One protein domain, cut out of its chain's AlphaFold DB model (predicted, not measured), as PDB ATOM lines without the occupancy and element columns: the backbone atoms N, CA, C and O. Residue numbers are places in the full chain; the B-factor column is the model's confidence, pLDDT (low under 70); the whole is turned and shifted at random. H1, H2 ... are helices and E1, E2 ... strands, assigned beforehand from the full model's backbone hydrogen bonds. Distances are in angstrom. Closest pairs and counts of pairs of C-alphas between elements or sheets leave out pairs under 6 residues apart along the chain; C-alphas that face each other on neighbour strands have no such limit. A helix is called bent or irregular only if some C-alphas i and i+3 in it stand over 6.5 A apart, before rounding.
ATOM      1  N   PHE A 456     133.339  37.301 186.587       81.50
ATOM      2  CA  PHE A 456     134.090  38.191 185.708       81.50
ATOM      3  C   PHE A 456     133.661  39.656 185.837       81.50
ATOM      4  O   PHE A 456     134.523  40.525 185.959       81.50
ATOM      5  N   LYS A 457     132.354  39.944 185.848       81.25
ATOM      6  CA  LYS A 457     131.818  41.309 185.998       81.25
ATOM      7  C   LYS A 457     132.171  41.948 187.343       81.25
ATOM      8  O   LYS A 457     132.356  43.166 187.427       81.25
ATOM      9  N   GLU A 458     132.292  41.148 188.401       85.62
ATOM     10  CA  GLU A 458     132.815  41.621 189.686       85.62
ATOM     11  C   GLU A 458     134.273  42.080 189.533       85.62
ATOM     12  O   GLU A 458     134.615  43.209 189.905       85.62
ATOM     13  N   LYS A 459     135.119  41.259 188.893       86.06
ATOM     14  CA  LYS A 459     136.520  41.615 188.629       86.06
ATOM     15  C   LYS A 459     136.651  42.817 187.691       86.06
ATOM     16  O   LYS A 459     137.519  43.666 187.883       86.06
ATOM     17  N   GLU A 460     135.780  42.913 186.696       86.56
ATOM     18  CA  GLU A 460     135.668  44.041 185.772       86.56
ATOM     19  C   GLU A 460     135.394  45.359 186.511       86.56
ATOM     20  O   GLU A 460     136.042  46.378 186.248       86.56
ATOM     21  N   SER A 461     134.469  45.331 187.472       85.19
ATOM     22  CA  SER A 461     134.099  46.496 188.279       85.19
ATOM     23  C   SER A 461     135.263  46.957 189.161       85.19
ATOM     24  O   SER A 461     135.567  48.152 189.202       85.19
ATOM     25  N   GLU A 462     135.979  46.016 189.788       88.00
ATOM     26  CA  GLU A 462     137.201  46.296 190.555       88.00
ATOM     27  C   GLU A 462     138.275  46.964 189.677       88.00
ATOM     28  O   GLU A 462     138.823  48.011 190.029       88.00
ATOM     29  N   ILE A 463     138.546  46.392 188.496       88.19
ATOM     30  CA  ILE A 463     139.525  46.922 187.536       88.19
ATOM     31  C   ILE A 463     139.123  48.322 187.070       88.19
ATOM     32  O   ILE A 463     139.958  49.225 187.035       88.19
ATOM     33  N   THR A 464     137.848  48.523 186.746       86.25
ATOM     34  CA  THR A 464     137.317  49.820 186.320       86.25
ATOM     35  C   THR A 464     137.550  50.890 187.383       86.25
ATOM     36  O   THR A 464     138.008  51.987 187.063       86.25
ATOM     37  N   GLU A 465     137.283  50.596 188.656       85.88
ATOM     38  CA  GLU A 465     137.474  51.563 189.739       85.88
ATOM     39  C   GLU A 465     138.955  51.906 189.964       85.88
ATOM     40  O   GLU A 465     139.306  53.075 190.167       85.88
ATOM     41  N   ILE A 466     139.852  50.925 189.818       86.75
ATOM     42  CA  ILE A 466     141.306  51.151 189.818       86.75
ATOM     43  C   ILE A 466     141.711  52.085 188.669       86.75
ATOM     44  O   ILE A 466     142.442  53.052 188.889       86.75
ATOM     45  N   LEU A 467     141.224  51.824 187.452       84.88
ATOM     46  CA  LEU A 467     141.561  52.607 186.260       84.88
ATOM     47  C   LEU A 467     141.048  54.054 186.331       84.88
ATOM     48  O   LEU A 467     141.721  54.942 185.808       84.88
ATOM     49  N   LYS A 468     139.907  54.293 186.996       81.50
ATOM     50  CA  LYS A 468     139.326  55.632 187.220       81.50
ATOM     51  C   LYS A 468     140.066  56.440 188.286       81.50
ATOM     52  O   LYS A 468     140.201  57.655 188.175       81.50
ATOM     53  N   THR A 469     140.494  55.786 189.365       73.94
ATOM     54  CA  THR A 469     141.043  56.473 190.549       73.94
ATOM     55  C   THR A 469     142.544  56.717 190.462       73.94
ATOM     56  O   THR A 469     143.054  57.673 191.054       73.94
ATOM     57  N   ALA A 470     143.265  55.875 189.727       66.62
ATOM     58  CA  ALA A 470     144.701  55.976 189.586       66.62
ATOM     59  C   ALA A 470     145.068  56.582 188.219       66.62
ATOM     60  O   ALA A 470     144.666  56.100 187.162       66.62
ATOM     61  N   ASN A 471     145.883  57.641 188.233       65.62
ATOM     62  CA  ASN A 471     146.436  58.233 187.012       65.62
ATOM     63  C   ASN A 471     147.541  57.318 186.445       65.62
ATOM     64  O   ASN A 471     148.718  57.454 186.789       65.62
ATOM     65  N   LEU A 472     147.127  56.304 185.682       66.06
ATOM     66  CA  LEU A 472     147.966  55.174 185.277       66.06
ATOM     67  C   LEU A 472     148.320  55.170 183.785       66.06
ATOM     68  O   LEU A 472     147.735  54.412 183.032       66.06
ATOM     69  N   ASP A 473     149.312  55.939 183.349       66.69
ATOM     70  CA  ASP A 473     149.766  55.883 181.940       66.69
ATOM     71  C   ASP A 473     150.810  54.778 181.688       66.69
ATOM     72  O   ASP A 473     151.298  54.580 180.578       66.69
ATOM     73  N   ASN A 474     151.199  54.048 182.740       77.56
ATOM     74  CA  ASN A 474     152.228  53.016 182.677       77.56
ATOM     75  C   ASN A 474     151.613  51.614 182.708       77.56
ATOM     76  O   ASN A 474     151.085  51.183 183.736       77.56
ATOM     77  N   SER A 475     151.790  50.864 181.622       77.69
ATOM     78  CA  SER A 475     151.269  49.502 181.482       77.69
ATOM     79  C   SER A 475     151.771  48.517 182.541       77.69
ATOM     80  O   SER A 475     151.022  47.645 182.975       77.69
ATOM     81  N   ALA A 476     153.002  48.668 183.036       79.81
ATOM     82  CA  ALA A 476     153.510  47.819 184.116       79.81
ATOM     83  C   ALA A 476     152.811  48.096 185.459       79.81
ATOM     84  O   ALA A 476     152.639  47.182 186.266       79.81
ATOM     85  N   GLU A 477     152.402  49.344 185.697       82.19
ATOM     86  CA  GLU A 477     151.704  49.737 186.921       82.19
ATOM     87  C   GLU A 477     150.219  49.357 186.865       82.19
ATOM     88  O   GLU A 477     149.691  48.866 187.861       82.19
ATOM     89  N   ILE A 478     149.577  49.476 185.691       84.81
ATOM     90  CA  ILE A 478     148.220  48.950 185.454       84.81
ATOM     91  C   ILE A 478     148.187  47.449 185.740       84.81
ATOM     92  O   ILE A 478     147.374  47.004 186.548       84.81
ATOM     93  N   ALA A 479     149.099  46.676 185.143       86.12
ATOM     94  CA  ALA A 479     149.173  45.231 185.348       86.12
ATOM     95  C   ALA A 479     149.348  44.866 186.834       86.12
ATOM     96  O   ALA A 479     148.684  43.969 187.346       86.12
ATOM     97  N   ARG A 480     150.197  45.609 187.559       87.94
ATOM     98  CA  ARG A 480     150.437  45.397 188.993       87.94
ATOM     99  C   ARG A 480     149.202  45.679 189.848       87.94
ATOM    100  O   ARG A 480     148.932  44.912 190.764       87.94
ATOM    101  N   LEU A 481     148.512  46.794 189.604       87.62
ATOM    102  CA  LEU A 481     147.367  47.220 190.415       87.62
ATOM    103  C   LEU A 481     146.108  46.405 190.129       87.62
ATOM    104  O   LEU A 481     145.343  46.154 191.047       87.62
ATOM    105  N   THR A 482     145.921  45.972 188.884       88.19
ATOM    106  CA  THR A 482     144.770  45.156 188.458       88.19
ATOM    107  C   THR A 482     144.989  43.652 188.648       88.19
ATOM    108  O   THR A 482     144.099  42.862 188.347       88.19
ATOM    109  N   GLU A 483     146.167  43.252 189.142       89.56
ATOM    110  CA  GLU A 483     146.585  41.852 189.297       89.56
ATOM    111  C   GLU A 483     146.536  41.054 187.979       89.56
ATOM    112  O   GLU A 483     146.211  39.869 187.953       89.56
ATOM    113  N   THR A 484     146.882  41.706 186.867       89.56
ATOM    114  CA  THR A 484     146.826  41.134 185.516       89.56
ATOM    115  C   THR A 484     148.200  41.037 184.862       89.56
ATOM    116  O   THR A 484     149.210  41.524 185.371       89.56
ATOM    117  N   THR A 485     148.261  40.380 183.701       86.75
ATOM    118  CA  THR A 485     149.493  40.287 182.903       86.75
ATOM    119  C   THR A 485     149.345  41.054 181.597       86.75
ATOM    120  O   THR A 485     148.492  40.713 180.784       86.75
ATOM    121  N   ALA A 486     150.203  42.047 181.358       82.69
ATOM    122  CA  ALA A 486     150.227  42.764 180.084       82.69
ATOM    123  C   ALA A 486     150.590  41.816 178.922       82.69
ATOM    124  O   ALA A 486     151.632  41.151 178.935       82.69
ATOM    125  N   VAL A 487     149.732  41.778 177.909       78.06
ATOM    126  CA  VAL A 487     149.880  41.015 176.672       78.06
ATOM    127  C   VAL A 487     150.303  41.977 175.571       78.06
ATOM    128  O   VAL A 487     149.660  42.992 175.307       78.06
ATOM    129  N   LYS A 488     151.423  41.671 174.915       67.12
ATOM    130  CA  LYS A 488     151.909  42.477 173.796       67.12
ATOM    131  C   LYS A 488     151.007  42.262 172.578       67.12
ATOM    132  O   LYS A 488     150.721  41.115 172.247       67.12
ATOM    133  N   SER A 489     150.620  43.350 171.906       67.44
ATOM    134  CA  SER A 489     149.789  43.299 170.695       67.44
ATOM    135  C   SER A 489     150.343  42.308 169.667       67.44
ATOM    136  O   SER A 489     151.540  42.310 169.363       67.44
ATOM    137  N   ILE A 490     149.455  41.462 169.141       61.56
ATOM    138  CA  ILE A 490     149.774  40.459 168.118       61.56
ATOM    139  C   ILE A 490     149.910  41.068 166.713       61.56
ATOM    140  O   ILE A 490     150.459  40.424 165.818       61.56
ATOM    141  N   TYR A 491     149.452  42.309 166.508       65.19
ATOM    142  CA  TYR A 491     149.522  42.992 165.215       65.19
ATOM    143  C   TYR A 491     150.788  43.836 165.095       65.19
ATOM    144  O   TYR A 491     151.180  44.540 166.028       65.19
ATOM    145  N   THR A 492     151.399  43.835 163.910       75.31
ATOM    146  CA  THR A 492     152.377  44.871 163.550       75.31
ATOM    147  C   THR A 492     151.657  46.207 163.308       75.31
ATOM    148  O   THR A 492     150.465  46.186 162.986       75.31
ATOM    149  N   PRO A 493     152.341  47.364 163.410       74.19
ATOM    150  CA  PRO A 493     151.733  48.668 163.122       74.19
ATOM    151  C   PRO A 493     151.045  48.720 161.748       74.19
ATOM    152  O   PRO A 493     149.933  49.229 161.611       74.19
ATOM    153  N   GLU A 494     151.663  48.121 160.726       72.75
ATOM    154  CA  GLU A 494     151.102  48.056 159.373       72.75
ATOM    155  C   GLU A 494     149.869  47.144 159.297       72.75
ATOM    156  O   GLU A 494     148.890  47.482 158.628       72.75
ATOM    157  N   GLY A 495     149.894  46.001 159.995       72.06
ATOM    158  CA  GLY A 495     148.763  45.072 160.064       72.06
ATOM    159  C   GLY A 495     147.563  45.667 160.803       72.06
ATOM    160  O   GLY A 495     146.424  45.516 160.366       72.06
ATOM    161  N   TYR A 496     147.824  46.422 161.868       75.12
ATOM    162  CA  TYR A 496     146.813  47.142 162.632       75.12
ATOM    163  C   TYR A 496     146.146  48.253 161.803       75.12
ATOM    164  O   TYR A 496     144.920  48.321 161.711       75.12
ATOM    165  N   ALA A 497     146.934  49.074 161.097       75.50
ATOM    166  CA  ALA A 497     146.391  50.115 160.225       75.50
ATOM    167  C   ALA A 497     145.570  49.540 159.051       75.50
ATOM    168  O   ALA A 497     144.562  50.126 158.641       75.50
ATOM    169  N   ALA A 498     145.968  48.383 158.508       73.19
ATOM    170  CA  ALA A 498     145.187  47.663 157.503       73.19
ATOM    171  C   ALA A 498     143.828  47.192 158.059       73.19
ATOM    172  O   ALA A 498     142.818  47.305 157.364       73.19
ATOM    173  N   ARG A 499     143.791  46.755 159.326       70.06
ATOM    174  CA  ARG A 499     142.571  46.343 160.037       70.06
ATOM    175  C   ARG A 499     141.567  47.481 160.201       70.06
ATOM    176  O   ARG A 499     140.415  47.334 159.809       70.06
ATOM    177  N   ILE A 500     142.020  48.638 160.690       74.06
ATOM    178  CA  ILE A 500     141.178  49.838 160.842       74.06
ATOM    179  C   ILE A 500     140.570  50.255 159.500       74.06
ATOM    180  O   ILE A 500     139.398  50.610 159.415       74.06
ATOM    181  N   ASN A 501     141.343  50.177 158.411       74.06
ATOM    182  CA  ASN A 501     140.809  50.463 157.082       74.06
ATOM    183  C   ASN A 501     139.695  49.495 156.669       74.06
ATOM    184  O   ASN A 501     138.750  49.941 156.021       74.06
ATOM    185  N   LEU A 502     139.812  48.213 157.022       70.31
ATOM    186  CA  LEU A 502     138.781  47.216 156.762       70.31
ATOM    187  C   LEU A 502     137.516  47.533 157.566       70.31
ATOM    188  O   LEU A 502     136.477  47.726 156.951       70.31
ATOM    189  N   ILE A 503     137.619  47.724 158.882       66.25
ATOM    190  CA  ILE A 503     136.481  48.071 159.755       66.25
ATOM    191  C   ILE A 503     135.757  49.327 159.239       66.25
ATOM    192  O   ILE A 503     134.556  49.300 158.975       66.25
ATOM    193  N   CYS A 504     136.495  50.412 158.973       68.50
ATOM    194  CA  CYS A 504     135.915  51.659 158.465       68.50
ATOM    195  C   CYS A 504     135.265  51.529 157.076       68.50
ATOM    196  O   CYS A 504     134.456  52.369 156.706       68.50
ATOM    197  N   ASN A 505     135.629  50.539 156.261       67.12
ATOM    198  CA  ASN A 505     134.972  50.344 154.967       67.12
ATOM    199  C   ASN A 505     133.614  49.634 155.092       67.12
ATOM    200  O   ASN A 505     132.821  49.718 154.159       67.12
ATOM    201  N   TRP A 506     133.370  48.935 156.204       52.72
ATOM    202  CA  TRP A 506     132.159  48.143 156.444       52.72
ATOM    203  C   TRP A 506     131.111  48.900 157.262       52.72
ATOM    204  O   TRP A 506     129.917  48.748 157.025       52.72
ATOM    205  N   ILE A 507     131.549  49.750 158.188       56.47
ATOM    206  CA  ILE A 507     130.658  50.597 158.987       56.47
ATOM    207  C   ILE A 507     130.163  51.816 158.191       56.47
ATOM    208  O   ILE A 507     130.810  52.286 157.251       56.47
ATOM    209  N   ASN A 508     129.018  52.375 158.591       57.25
ATOM    210  CA  ASN A 508     128.463  53.590 157.992       57.25
ATOM    211  C   ASN A 508     129.487  54.746 158.051       57.25
ATOM    212  O   ASN A 508     130.117  54.975 159.085       57.25
ATOM    213  N   LYS A 509     129.631  55.515 156.961       66.81
ATOM    214  CA  LYS A 509     130.537  56.679 156.886       66.81
ATOM    215  C   LYS A 509     130.218  57.779 157.901       66.81
ATOM    216  O   LYS A 509     131.089  58.593 158.188       66.81
ATOM    217  N   ASN A 510     128.999  57.794 158.432       50.22
ATOM    218  CA  ASN A 510     128.573  58.719 159.480       50.22
ATOM    219  C   ASN A 510     128.869  58.202 160.901       50.22
ATOM    220  O   ASN A 510     128.539  58.878 161.868       50.22
ATOM    221  N   SER A 511     129.466  57.015 161.053       53.06
ATOM    222  CA  SER A 511     129.846  56.482 162.367       53.06
ATOM    223  C   SER A 511     131.060  57.209 162.956       53.06
ATOM    224  O   SER A 511     131.966  57.641 162.233       53.06
ATOM    225  N   LEU A 512     131.123  57.268 164.288       53.69
ATOM    226  CA  LEU A 512     132.255  57.830 165.034       53.69
ATOM    227  C   LEU A 512     133.583  57.154 164.658       53.69
ATOM    228  O   LEU A 512     134.581  57.833 164.421       53.69
ATOM    229  N   ALA A 513     133.598  55.827 164.506       59.97
ATOM    230  CA  ALA A 513     134.801  55.092 164.115       59.97
ATOM    231  C   ALA A 513     135.293  55.449 162.696       59.97
ATOM    232  O   ALA A 513     136.501  55.469 162.455       59.97
ATOM    233  N   TYR A 514     134.400  55.800 161.757       65.69
ATOM    234  CA  TYR A 514     134.811  56.328 160.450       65.69
ATOM    235  C   TYR A 514     135.383  57.748 160.562       65.69
ATOM    236  O   TYR A 514     136.408  58.048 159.948       65.69
ATOM    237  N   TYR A 515     134.755  58.608 161.370       66.50
ATOM    238  CA  TYR A 515     135.218  59.975 161.623       66.50
ATOM    239  C   TYR A 515     136.623  60.007 162.252       66.50
ATOM    240  O   TYR A 515     137.476  60.794 161.842       66.50
ATOM    241  N   TYR A 516     136.903  59.091 163.185       65.88
ATOM    242  CA  TYR A 516     138.185  58.992 163.891       65.88
ATOM    243  C   TYR A 516     139.202  58.033 163.251       65.88
ATOM    244  O   TYR A 516     140.255  57.777 163.835       65.88
ATOM    245  N   LYS A 517     138.947  57.546 162.031       75.81
ATOM    246  CA  LYS A 517     139.741  56.522 161.331       75.81
ATOM    247  C   LYS A 517     141.255  56.738 161.364       75.81
ATOM    248  O   LYS A 517     142.001  55.791 161.595       75.81
ATOM    249  N   ASP A 518     141.722  57.950 161.080       76.50
ATOM    250  CA  ASP A 518     143.163  58.214 161.011       76.50
ATOM    251  C   ASP A 518     143.799  58.287 162.407       76.50
ATOM    252  O   ASP A 518     144.865  57.714 162.605       76.50
ATOM    253  N   LYS A 519     143.094  58.842 163.406       71.56
ATOM    254  CA  LYS A 519     143.522  58.786 164.817       71.56
ATOM    255  C   LYS A 519     143.577  57.339 165.329       71.56
ATOM    256  O   LYS A 519     144.531  56.962 166.001       71.56
ATOM    257  N   LEU A 520     142.592  56.511 164.971       71.88
ATOM    258  CA  LEU A 520     142.537  55.104 165.374       71.88
ATOM    259  C   LEU A 520     143.708  54.283 164.827       71.88
ATOM    260  O   LEU A 520     144.147  53.371 165.518       71.88
ATOM    261  N   LYS A 521     144.235  54.600 163.632       75.75
ATOM    262  CA  LYS A 521     145.431  53.942 163.063       75.75
ATOM    263  C   LYS A 521     146.701  54.256 163.848       75.75
ATOM    264  O   LYS A 521     147.546  53.375 163.992       75.75
ATOM    265  N   ASP A 522     146.815  55.479 164.352       73.50
ATOM    266  CA  ASP A 522     147.985  55.944 165.099       73.50
ATOM    267  C   ASP A 522     147.998  55.420 166.549       73.50
ATOM    268  O   ASP A 522     149.049  55.383 167.187       73.50
ATOM    269  N   ALA A 523     146.861  54.921 167.048       70.50
ATOM    270  CA  ALA A 523     146.703  54.398 168.405       70.50
ATOM    271  C   ALA A 523     147.355  53.017 168.662       70.50
ATOM    272  O   ALA A 523     147.313  52.529 169.789       70.50
ATOM    273  N   HIS A 524     147.988  52.379 167.662       71.12
ATOM    274  CA  HIS A 524     148.606  51.042 167.803       71.12
ATOM    275  C   HIS A 524     149.578  50.934 168.989       71.12
ATOM    276  O   HIS A 524     149.605  49.908 169.664       71.12
ATOM    277  N   GLY A 525     150.370  51.983 169.235       63.97
ATOM    278  CA  GLY A 525     151.381  52.008 170.299       63.97
ATOM    279  C   GLY A 525     150.827  52.217 171.710       63.97
ATOM    280  O   GLY A 525     151.527  51.919 172.673       63.97
ATOM    281  N   GLU A 526     149.587  52.695 171.820       65.62
ATOM    282  CA  GLU A 526     148.920  53.038 173.084       65.62
ATOM    283  C   GLU A 526     147.971  51.920 173.557       65.62
ATOM    284  O   GLU A 526     147.498  51.925 174.690       65.62
ATOM    285  N   LEU A 527     147.720  50.919 172.707       70.88
ATOM    286  CA  LEU A 527     146.879  49.766 173.017       70.88
ATOM    287  C   LEU A 527     147.685  48.681 173.727       70.88
ATOM    288  O   LEU A 527     148.518  47.994 173.129       70.88
ATOM    289  N   THR A 528     147.395  48.488 175.012       76.69
ATOM    290  CA  THR A 528     147.891  47.340 175.777       76.69
ATOM    291  C   THR A 528     146.714  46.514 176.271       76.69
ATOM    292  O   THR A 528     145.813  47.045 176.920       76.69
ATOM    293  N   SER A 529     146.744  45.217 175.973       82.06
ATOM    294  CA  SER A 529     145.798  44.243 176.518       82.06
ATOM    295  C   SER A 529     146.366  43.628 177.795       82.06
ATOM    296  O   SER A 529     147.578  43.483 177.945       82.06
ATOM    297  N   TYR A 530     145.500  43.240 178.715       86.62
ATOM    298  CA  TYR A 530     145.833  42.747 180.041       86.62
ATOM    299  C   TYR A 530     145.028  41.483 180.313       86.62
ATOM    300  O   TYR A 530     143.801  41.509 180.334       86.62
ATOM    301  N   LYS A 531     145.718  40.364 180.520       86.44
ATOM    302  CA  LYS A 531     145.093  39.068 180.776       86.44
ATOM    303  C   LYS A 531     144.656  38.960 182.235       86.44
ATOM    304  O   LYS A 531     145.501  39.110 183.122       86.44
ATOM    305  N   ILE A 532     143.374  38.665 182.453       86.19
ATOM    306  CA  ILE A 532     142.750  38.508 183.775       86.19
ATOM    307  C   ILE A 532     142.857  37.041 184.221       86.19
ATOM    308  O   ILE A 532     143.561  36.738 185.180       86.19
ATOM    309  N   SER A 533     142.207  36.114 183.506       81.62
ATOM    310  CA  SER A 533     142.213  34.666 183.789       81.62
ATOM    311  C   SER A 533     141.681  33.879 182.587       81.62
ATOM    312  O   SER A 533     140.834  34.387 181.871       81.62
ATOM    313  N   GLY A 534     142.137  32.642 182.349       78.00
ATOM    314  CA  GLY A 534     141.627  31.824 181.234       78.00
ATOM    315  C   GLY A 534     141.773  32.530 179.881       78.00
ATOM    316  O   GLY A 534     142.898  32.837 179.482       78.00
ATOM    317  N   ASP A 535     140.652  32.810 179.225       72.12
ATOM    318  CA  ASP A 535     140.563  33.559 177.963       72.12
ATOM    319  C   ASP A 535     140.105  35.023 178.154       72.12
ATOM    320  O   ASP A 535     140.058  35.804 177.203       72.12
ATOM    321  N   TRP A 536     139.851  35.426 179.400       79.12
ATOM    322  CA  TRP A 536     139.410  36.760 179.784       79.12
ATOM    323  C   TRP A 536     140.550  37.779 179.816       79.12
ATOM    324  O   TRP A 536     141.602  37.561 180.440       79.12
ATOM    325  N   GLN A 537     140.318  38.937 179.208       84.00
ATOM    326  CA  GLN A 537     141.267  40.042 179.160       84.00
ATOM    327  C   GLN A 537     140.552  41.395 179.066       84.00
ATOM    328  O   GLN A 537     139.346  41.474 178.863       84.00
ATOM    329  N   PHE A 538     141.298  42.483 179.215       85.25
ATOM    330  CA  PHE A 538     140.803  43.818 178.895       85.25
ATOM    331  C   PHE A 538     141.871  44.630 178.182       85.25
ATOM    332  O   PHE A 538     143.065  44.406 178.373       85.25
ATOM    333  N   THR A 539     141.454  45.585 177.369       80.75
ATOM    334  CA  THR A 539     142.331  46.498 176.645       80.75
ATOM    335  C   THR A 539     142.022  47.920 177.078       80.75
ATOM    336  O   THR A 539     140.864  48.329 177.115       80.75
ATOM    337  N   VAL A 540     143.059  48.680 177.420       77.56
ATOM    338  CA  VAL A 540     142.917  50.102 177.756       77.56
ATOM    339  C   VAL A 540     143.304  50.926 176.539       77.56
ATOM    340  O   VAL A 540     144.373  50.706 175.963       77.56
ATOM    341  N   LEU A 541     142.447  51.874 176.166       74.31
ATOM    342  CA  LEU A 541     142.711  52.864 175.133       74.31
ATOM    343  C   LEU A 541     142.614  54.262 175.750       74.31
ATOM    344  O   LEU A 541     141.524  54.738 176.062       74.31
ATOM    345  N   ARG A 542     143.770  54.922 175.889       71.12
ATOM    346  CA  ARG A 542     143.868  56.322 176.318       71.12
ATOM    347  C   ARG A 542     144.378  57.172 175.169       71.12
ATOM    348  O   ARG A 542     145.524  57.047 174.751       71.12
ATOM    349  N   TYR A 543     143.519  58.029 174.642       63.09
ATOM    350  CA  TYR A 543     143.838  58.968 173.573       63.09
ATOM    351  C   TYR A 543     143.205  60.326 173.890       63.09
ATOM    352  O   TYR A 543     142.281  60.389 174.683       63.09
ATOM    353  N   SER A 544     143.668  61.423 173.284       58.94
ATOM    354  CA  SER A 544     143.327  62.813 173.669       58.94
ATOM    355  C   SER A 544     141.852  63.112 173.994       58.94
ATOM    356  O   SER A 544     141.596  64.001 174.800       58.94
ATOM    357  N   ASP A 545     140.920  62.388 173.366       58.47
ATOM    358  CA  ASP A 545     139.468  62.557 173.494       58.47
ATOM    359  C   ASP A 545     138.751  61.304 174.067       58.47
ATOM    360  O   ASP A 545     137.537  61.332 174.242       58.47
ATOM    361  N   PHE A 546     139.477  60.209 174.351       60.19
ATOM    362  CA  PHE A 546     138.938  58.906 174.775       60.19
ATOM    363  C   PHE A 546     139.753  58.318 175.931       60.19
ATOM    364  O   PHE A 546     140.959  58.122 175.799       60.19
ATOM    365  N   ASP A 547     139.100  57.971 177.036       72.44
ATOM    366  CA  ASP A 547     139.704  57.178 178.113       72.44
ATOM    367  C   ASP A 547     138.772  56.003 178.398       72.44
ATOM    368  O   ASP A 547     137.826  56.121 179.175       72.44
ATOM    369  N   ILE A 548     138.973  54.906 177.665       73.38
ATOM    370  CA  ILE A 548     138.062  53.759 177.673       73.38
ATOM    371  C   ILE A 548     138.794  52.472 178.047       73.38
ATOM    372  O   ILE A 548     139.932  52.221 177.636       73.38
ATOM    373  N   ALA A 549     138.111  51.634 178.821       79.19
ATOM    374  CA  ALA A 549     138.489  50.249 179.055       79.19
ATOM    375  C   ALA A 549     137.516  49.339 178.307       79.19
ATOM    376  O   ALA A 549     136.302  49.515 178.403       79.19
ATOM    377  N   ILE A 550     138.054  48.375 177.567       76.44
ATOM    378  CA  ILE A 550     137.269  47.404 176.811       76.44
ATOM    379  C   ILE A 550     137.561  46.020 177.373       76.44
ATOM    380  O   ILE A 550     138.691  45.543 177.281       76.44
ATOM    381  N   PHE A 551     136.562  45.389 177.973       78.62
ATOM    382  CA  PHE A 551     136.663  44.055 178.558       78.62
ATOM    383  C   PHE A 551     136.176  43.011 177.564       78.62
ATOM    384  O   PHE A 551     135.153  43.235 176.923       78.62
ATOM    385  N   GLU A 552     136.898  41.899 177.425       73.56
ATOM    386  CA  GLU A 552     136.625  40.885 176.404       73.56
ATOM    387  C   GLU A 552     137.070  39.467 176.793       73.56
ATOM    388  O   GLU A 552     137.832  39.263 177.744       73.56
ATOM    389  N   ASN A 553     136.619  38.467 176.033       66.81
ATOM    390  CA  ASN A 553     137.005  37.070 176.222       66.81
ATOM    391  C   ASN A 553     137.249  36.361 174.881       66.81
ATOM    392  O   ASN A 553     136.433  36.443 173.965       66.81
ATOM    393  N   GLY A 554     138.369  35.644 174.782       58.91
ATOM    394  CA  GLY A 554     138.663  34.701 173.699       58.91
ATOM    395  C   GLY A 554     139.277  35.319 172.446       58.91
ATOM    396  O   GLY A 554     140.105  34.675 171.802       58.91
ATOM    397  N   VAL A 555     138.927  36.562 172.108       58.22
ATOM    398  CA  VAL A 555     139.330  37.206 170.852       58.22
ATOM    399  C   VAL A 555     139.690  38.685 171.091       58.22
ATOM    400  O   VAL A 555     138.902  39.390 171.714       58.22
ATOM    401  N   PRO A 556     140.865  39.172 170.635       59.50
ATOM    402  CA  PRO A 556     141.238  40.584 170.740       59.50
ATOM    403  C   PRO A 556     140.241  41.529 170.060       59.50
ATOM    404  O   PRO A 556     139.821  41.268 168.937       59.50
ATOM    405  N   ILE A 557     139.991  42.699 170.651       57.81
ATOM    406  CA  ILE A 557     138.949  43.658 170.227       57.81
ATOM    407  C   ILE A 557     138.947  44.002 168.728       57.81
ATOM    408  O   ILE A 557     137.917  44.256 168.105       57.81
ATOM    409  N   MET A 558     140.127  43.986 168.108       57.38
ATOM    410  CA  MET A 558     140.301  44.285 166.688       57.38
ATOM    411  C   MET A 558     139.789  43.199 165.743       57.38
ATOM    412  O   MET A 558     139.525  43.483 164.574       57.38
ATOM    413  N   ASP A 559     139.682  41.968 166.227       53.03
ATOM    414  CA  ASP A 559     139.004  40.869 165.551       53.03
ATOM    415  C   ASP A 559     137.474  40.969 165.743       53.03
ATOM    416  O   ASP A 559     136.727  40.622 164.831       53.03
ATOM    417  N   THR A 560     137.017  41.546 166.859       50.53
ATOM    418  CA  THR A 560     135.604  41.718 167.239       50.53
ATOM    419  C   THR A 560     134.846  42.735 166.383       50.53
ATOM    420  O   THR A 560     133.676  42.549 166.066       50.53
ATOM    421  N   PHE A 561     135.510  43.810 165.944       48.56
ATOM    422  CA  PHE A 561     134.901  44.831 165.077       48.56
ATOM    423  C   PHE A 561     134.706  44.385 163.621       48.56
ATOM    424  O   PHE A 561     134.004  45.052 162.859       48.56
ATOM    425  N   ALA A 562     135.369  43.304 163.203       43.94
ATOM    426  CA  ALA A 562     135.235  42.773 161.851       43.94
ATOM    427  C   ALA A 562     134.031  41.827 161.718       43.94
ATOM    428  O   ALA A 562     133.510  41.690 160.611       43.94
ATOM    429  N   VAL A 563     133.598  41.186 162.814       41.91
ATOM    430  CA  VAL A 563     132.487  40.226 162.823       41.91
ATOM    431  C   VAL A 563     131.895  40.115 164.245       41.91
ATOM    432  O   VAL A 563     132.655  39.864 165.178       41.91
ATOM    433  N   PRO A 564     130.570  40.270 164.447       41.66
ATOM    434  CA  PRO A 564     129.952  40.174 165.774       41.66
ATOM    435  C   PRO A 564     129.968  38.726 166.276       41.66
ATOM    436  O   PRO A 564     129.199  37.887 165.815       41.66
ATOM    437  N   LEU A 565     130.890  38.420 167.181       42.84
ATOM    438  CA  LEU A 565     130.972  37.155 167.912       42.84
ATOM    439  C   LEU A 565     130.027  37.207 169.137       42.84
ATOM    440  O   LEU A 565     129.835  38.286 169.695       42.84
ATOM    441  N   ASP A 566     129.500  36.067 169.614       47.94
ATOM    442  CA  ASP A 566     128.857  35.940 170.947       47.94
ATOM    443  C   ASP A 566     129.930  35.986 172.068       47.94
ATOM    444  O   ASP A 566     129.995  35.147 172.966       47.94
ATOM    445  N   ILE A 567     130.844  36.950 171.972       53.28
ATOM    446  CA  ILE A 567     131.857  37.250 172.978       53.28
ATOM    447  C   ILE A 567     131.352  38.395 173.828       53.28
ATOM    448  O   ILE A 567     130.831  39.393 173.331       53.28
ATOM    449  N   TYR A 568     131.525  38.247 175.134       59.75
ATOM    450  CA  TYR A 568     131.281  39.342 176.049       59.75
ATOM    451  C   TYR A 568     132.241  40.476 175.706       59.75
ATOM    452  O   TYR A 568     133.452  40.280 175.791       59.75
ATOM    453  N   VAL A 569     131.708  41.629 175.303       65.94
ATOM    454  CA  VAL A 569     132.471  42.861 175.100       65.94
ATOM    455  C   VAL A 569     131.751  43.967 175.827       65.94
ATOM    456  O   VAL A 569     130.574  44.215 175.569       65.94
ATOM    457  N   LYS A 570     132.463  44.649 176.715       71.12
ATOM    458  CA  LYS A 570     131.929  45.825 177.389       71.12
ATOM    459  C   LYS A 570     132.906  46.976 177.295       71.12
ATOM    460  O   LYS A 570     134.055  46.859 177.718       71.12
ATOM    461  N   GLU A 571     132.421  48.090 176.761       72.88
ATOM    462  CA  GLU A 571     133.122  49.365 176.765       72.88
ATOM    463  C   GLU A 571     132.739  50.152 178.019       72.88
ATOM    464  O   GLU A 571     131.568  50.260 178.379       72.88
ATOM    465  N   THR A 572     133.737  50.692 178.711       72.75
ATOM    466  CA  THR A 572     133.532  51.528 179.892       72.75
ATOM    467  C   THR A 572     134.309  52.829 179.761       72.75
ATOM    468  O   THR A 572     135.539  52.811 179.705       72.75
ATOM    469  N   ASP A 573     133.593  53.958 179.779       72.81
ATOM    470  CA  ASP A 573     134.193  55.292 179.874       72.81
ATOM    471  C   ASP A 573     134.733  55.529 181.296       72.81
ATOM    472  O   ASP A 573     134.015  55.493 182.309       72.81
ATOM    473  N   LEU A 574     136.039  55.768 181.380       73.00
ATOM    474  CA  LEU A 574     136.755  56.011 182.626       73.00
ATOM    475  C   LEU A 574     136.581  57.457 183.128       73.00
ATOM    476  O   LEU A 574     136.845  57.733 184.296       73.00
ATOM    477  N   ASN A 575     136.019  58.366 182.326       67.75
ATOM    478  CA  ASN A 575     135.709  59.742 182.738       67.75
ATOM    479  C   ASN A 575     134.415  59.874 183.559       67.75
ATOM    480  O   ASN A 575     134.053  60.973 183.983       67.75
ATOM    481  N   GLY A 576     133.697  58.771 183.793       56.84
ATOM    482  CA  GLY A 576     132.516  58.748 184.659       56.84
ATOM    483  C   GLY A 576     131.229  59.278 184.020       56.84
ATOM    484  O   GLY A 576     130.235  59.441 184.729       56.84
ATOM    485  N   LYS A 577     131.208  59.517 182.703       56.22
ATOM    486  CA  LYS A 577     129.949  59.667 181.965       56.22
ATOM    487  C   LYS A 577     129.335  58.278 181.780       56.22
ATOM    488  O   LYS A 577     130.046  57.334 181.446       56.22
ATOM    489  N   ARG A 578     128.028  58.134 182.028       53.81
ATOM    490  CA  ARG A 578     127.315  56.920 181.604       53.81
ATOM    491  C   ARG A 578     127.345  56.892 180.071       53.81
ATOM    492  O   ARG A 578     127.000  57.922 179.482       53.81
ATOM    493  N   PRO A 579     127.773  55.796 179.429       53.03
ATOM    494  CA  PRO A 579     127.625  55.672 177.990       53.03
ATOM    495  C   PRO A 579     126.124  55.691 177.680       53.03
ATOM    496  O   PRO A 579     125.367  54.892 178.219       53.03
ATOM    497  N   PHE A 580     125.676  56.661 176.890       57.03
ATOM    498  CA  PHE A 580     124.343  56.661 176.293       57.03
ATOM    499  C   PHE A 580     124.505  56.274 174.829       57.03
ATOM    500  O   PHE A 580     125.466  56.690 174.175       57.03
TER     501      PHE A 580
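This is residues 456 to 580 of the 709 residues of the protein "Cell division protein FtsW/RodA/SpoVE family" of Clostridium sp. CAG:678 (UniProt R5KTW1). A twisted sheet of five antiparallel strands has H1 and H2 over one of its faces, in two layers, helices on one face of a sheet. A second group, H3 and H5 side by side with short H4 near H3, makes the other end of the longest axis, with short H6 between H3 and the sheet. The printed part has 125 residues with six named helices and five named strands, in the order H1 H2 E1 H3 H4 H5 E2 E3 E4 H6 E5; the sheet's order is E1 E2 E3 E4 E5, and the class is mixed, helices and strands. The whole is compact, with a radius of gyration of the C-alphas of 14.2 A and spans of 37 by 30 by 27 A.

H1, residues 456 to 469, is on the sheet at a height of 8.9 A, over E3, residues 536 to 543, and E4, residues 546 to 553; its closest C-alphas to E4 are those of Glu 460 and Phe 551, 7.3 A apart. H2, residues 475 to 481, is on the same face over E2, residues 528 to 533, at a height of 9.0 A. H1 and H2 are close but not clearly touching, the closest C-alphas, those of Ile 466 and Leu 481, being 7.2 A apart. Edge strand E1, residues 485 to 487, is antiparallel to E2, with N 487 and O 529 2.7 A apart. E2, E3 and E4 form a meander, each strand the antiparallel neighbour of the one before; N 530 and O 538 are 2.7 A apart, and N 539 and O 550 2.8 A. The other edge strand, E5, residues 569 to 573, is antiparallel to E4, with N 572 and O 549 2.8 A apart. H3, residues 493 to 506, is not on the sheet; it touches H5, residues 517 to 525, closest at the C-alphas of Ala 497 and Lys 521, 4.9 A, at a shallow tilt of 31 degrees, opposite ways. H5 only grazes the sheet, and so does H6, residues 557 to 560. H4, residues 512 to 515, is close to but not clearly touching H3, the closest C-alphas, of Cys 504 and Tyr 514, being 5.2 A apart. H1, H2 and H3 have every O i to N i+4 pair within hydrogen-bond range, H5 has 3 of 5, and H4 and H6 are too short for such a pair.

H1 begins at C-alpha 456, (134.090, 38.191, 185.708), and is 20.1 A long; H3 is 20.7 A, E3 23.5 A and E4 22.0 A. H5, 15.4 A, is irregular: C-alphas 522 and 525 are 7.4 A apart. E5 ends at C-alpha 573, (134.193, 55.292, 179.874).

The two C-alphas farthest apart, of Arg 480 and Lys 509, are 39.4 A apart. The printed part has no cut and no long link. The mean pLDDT of the printed part is 70.7, and 51 residues are under 70, among them 503 to 516 and 553 to 569.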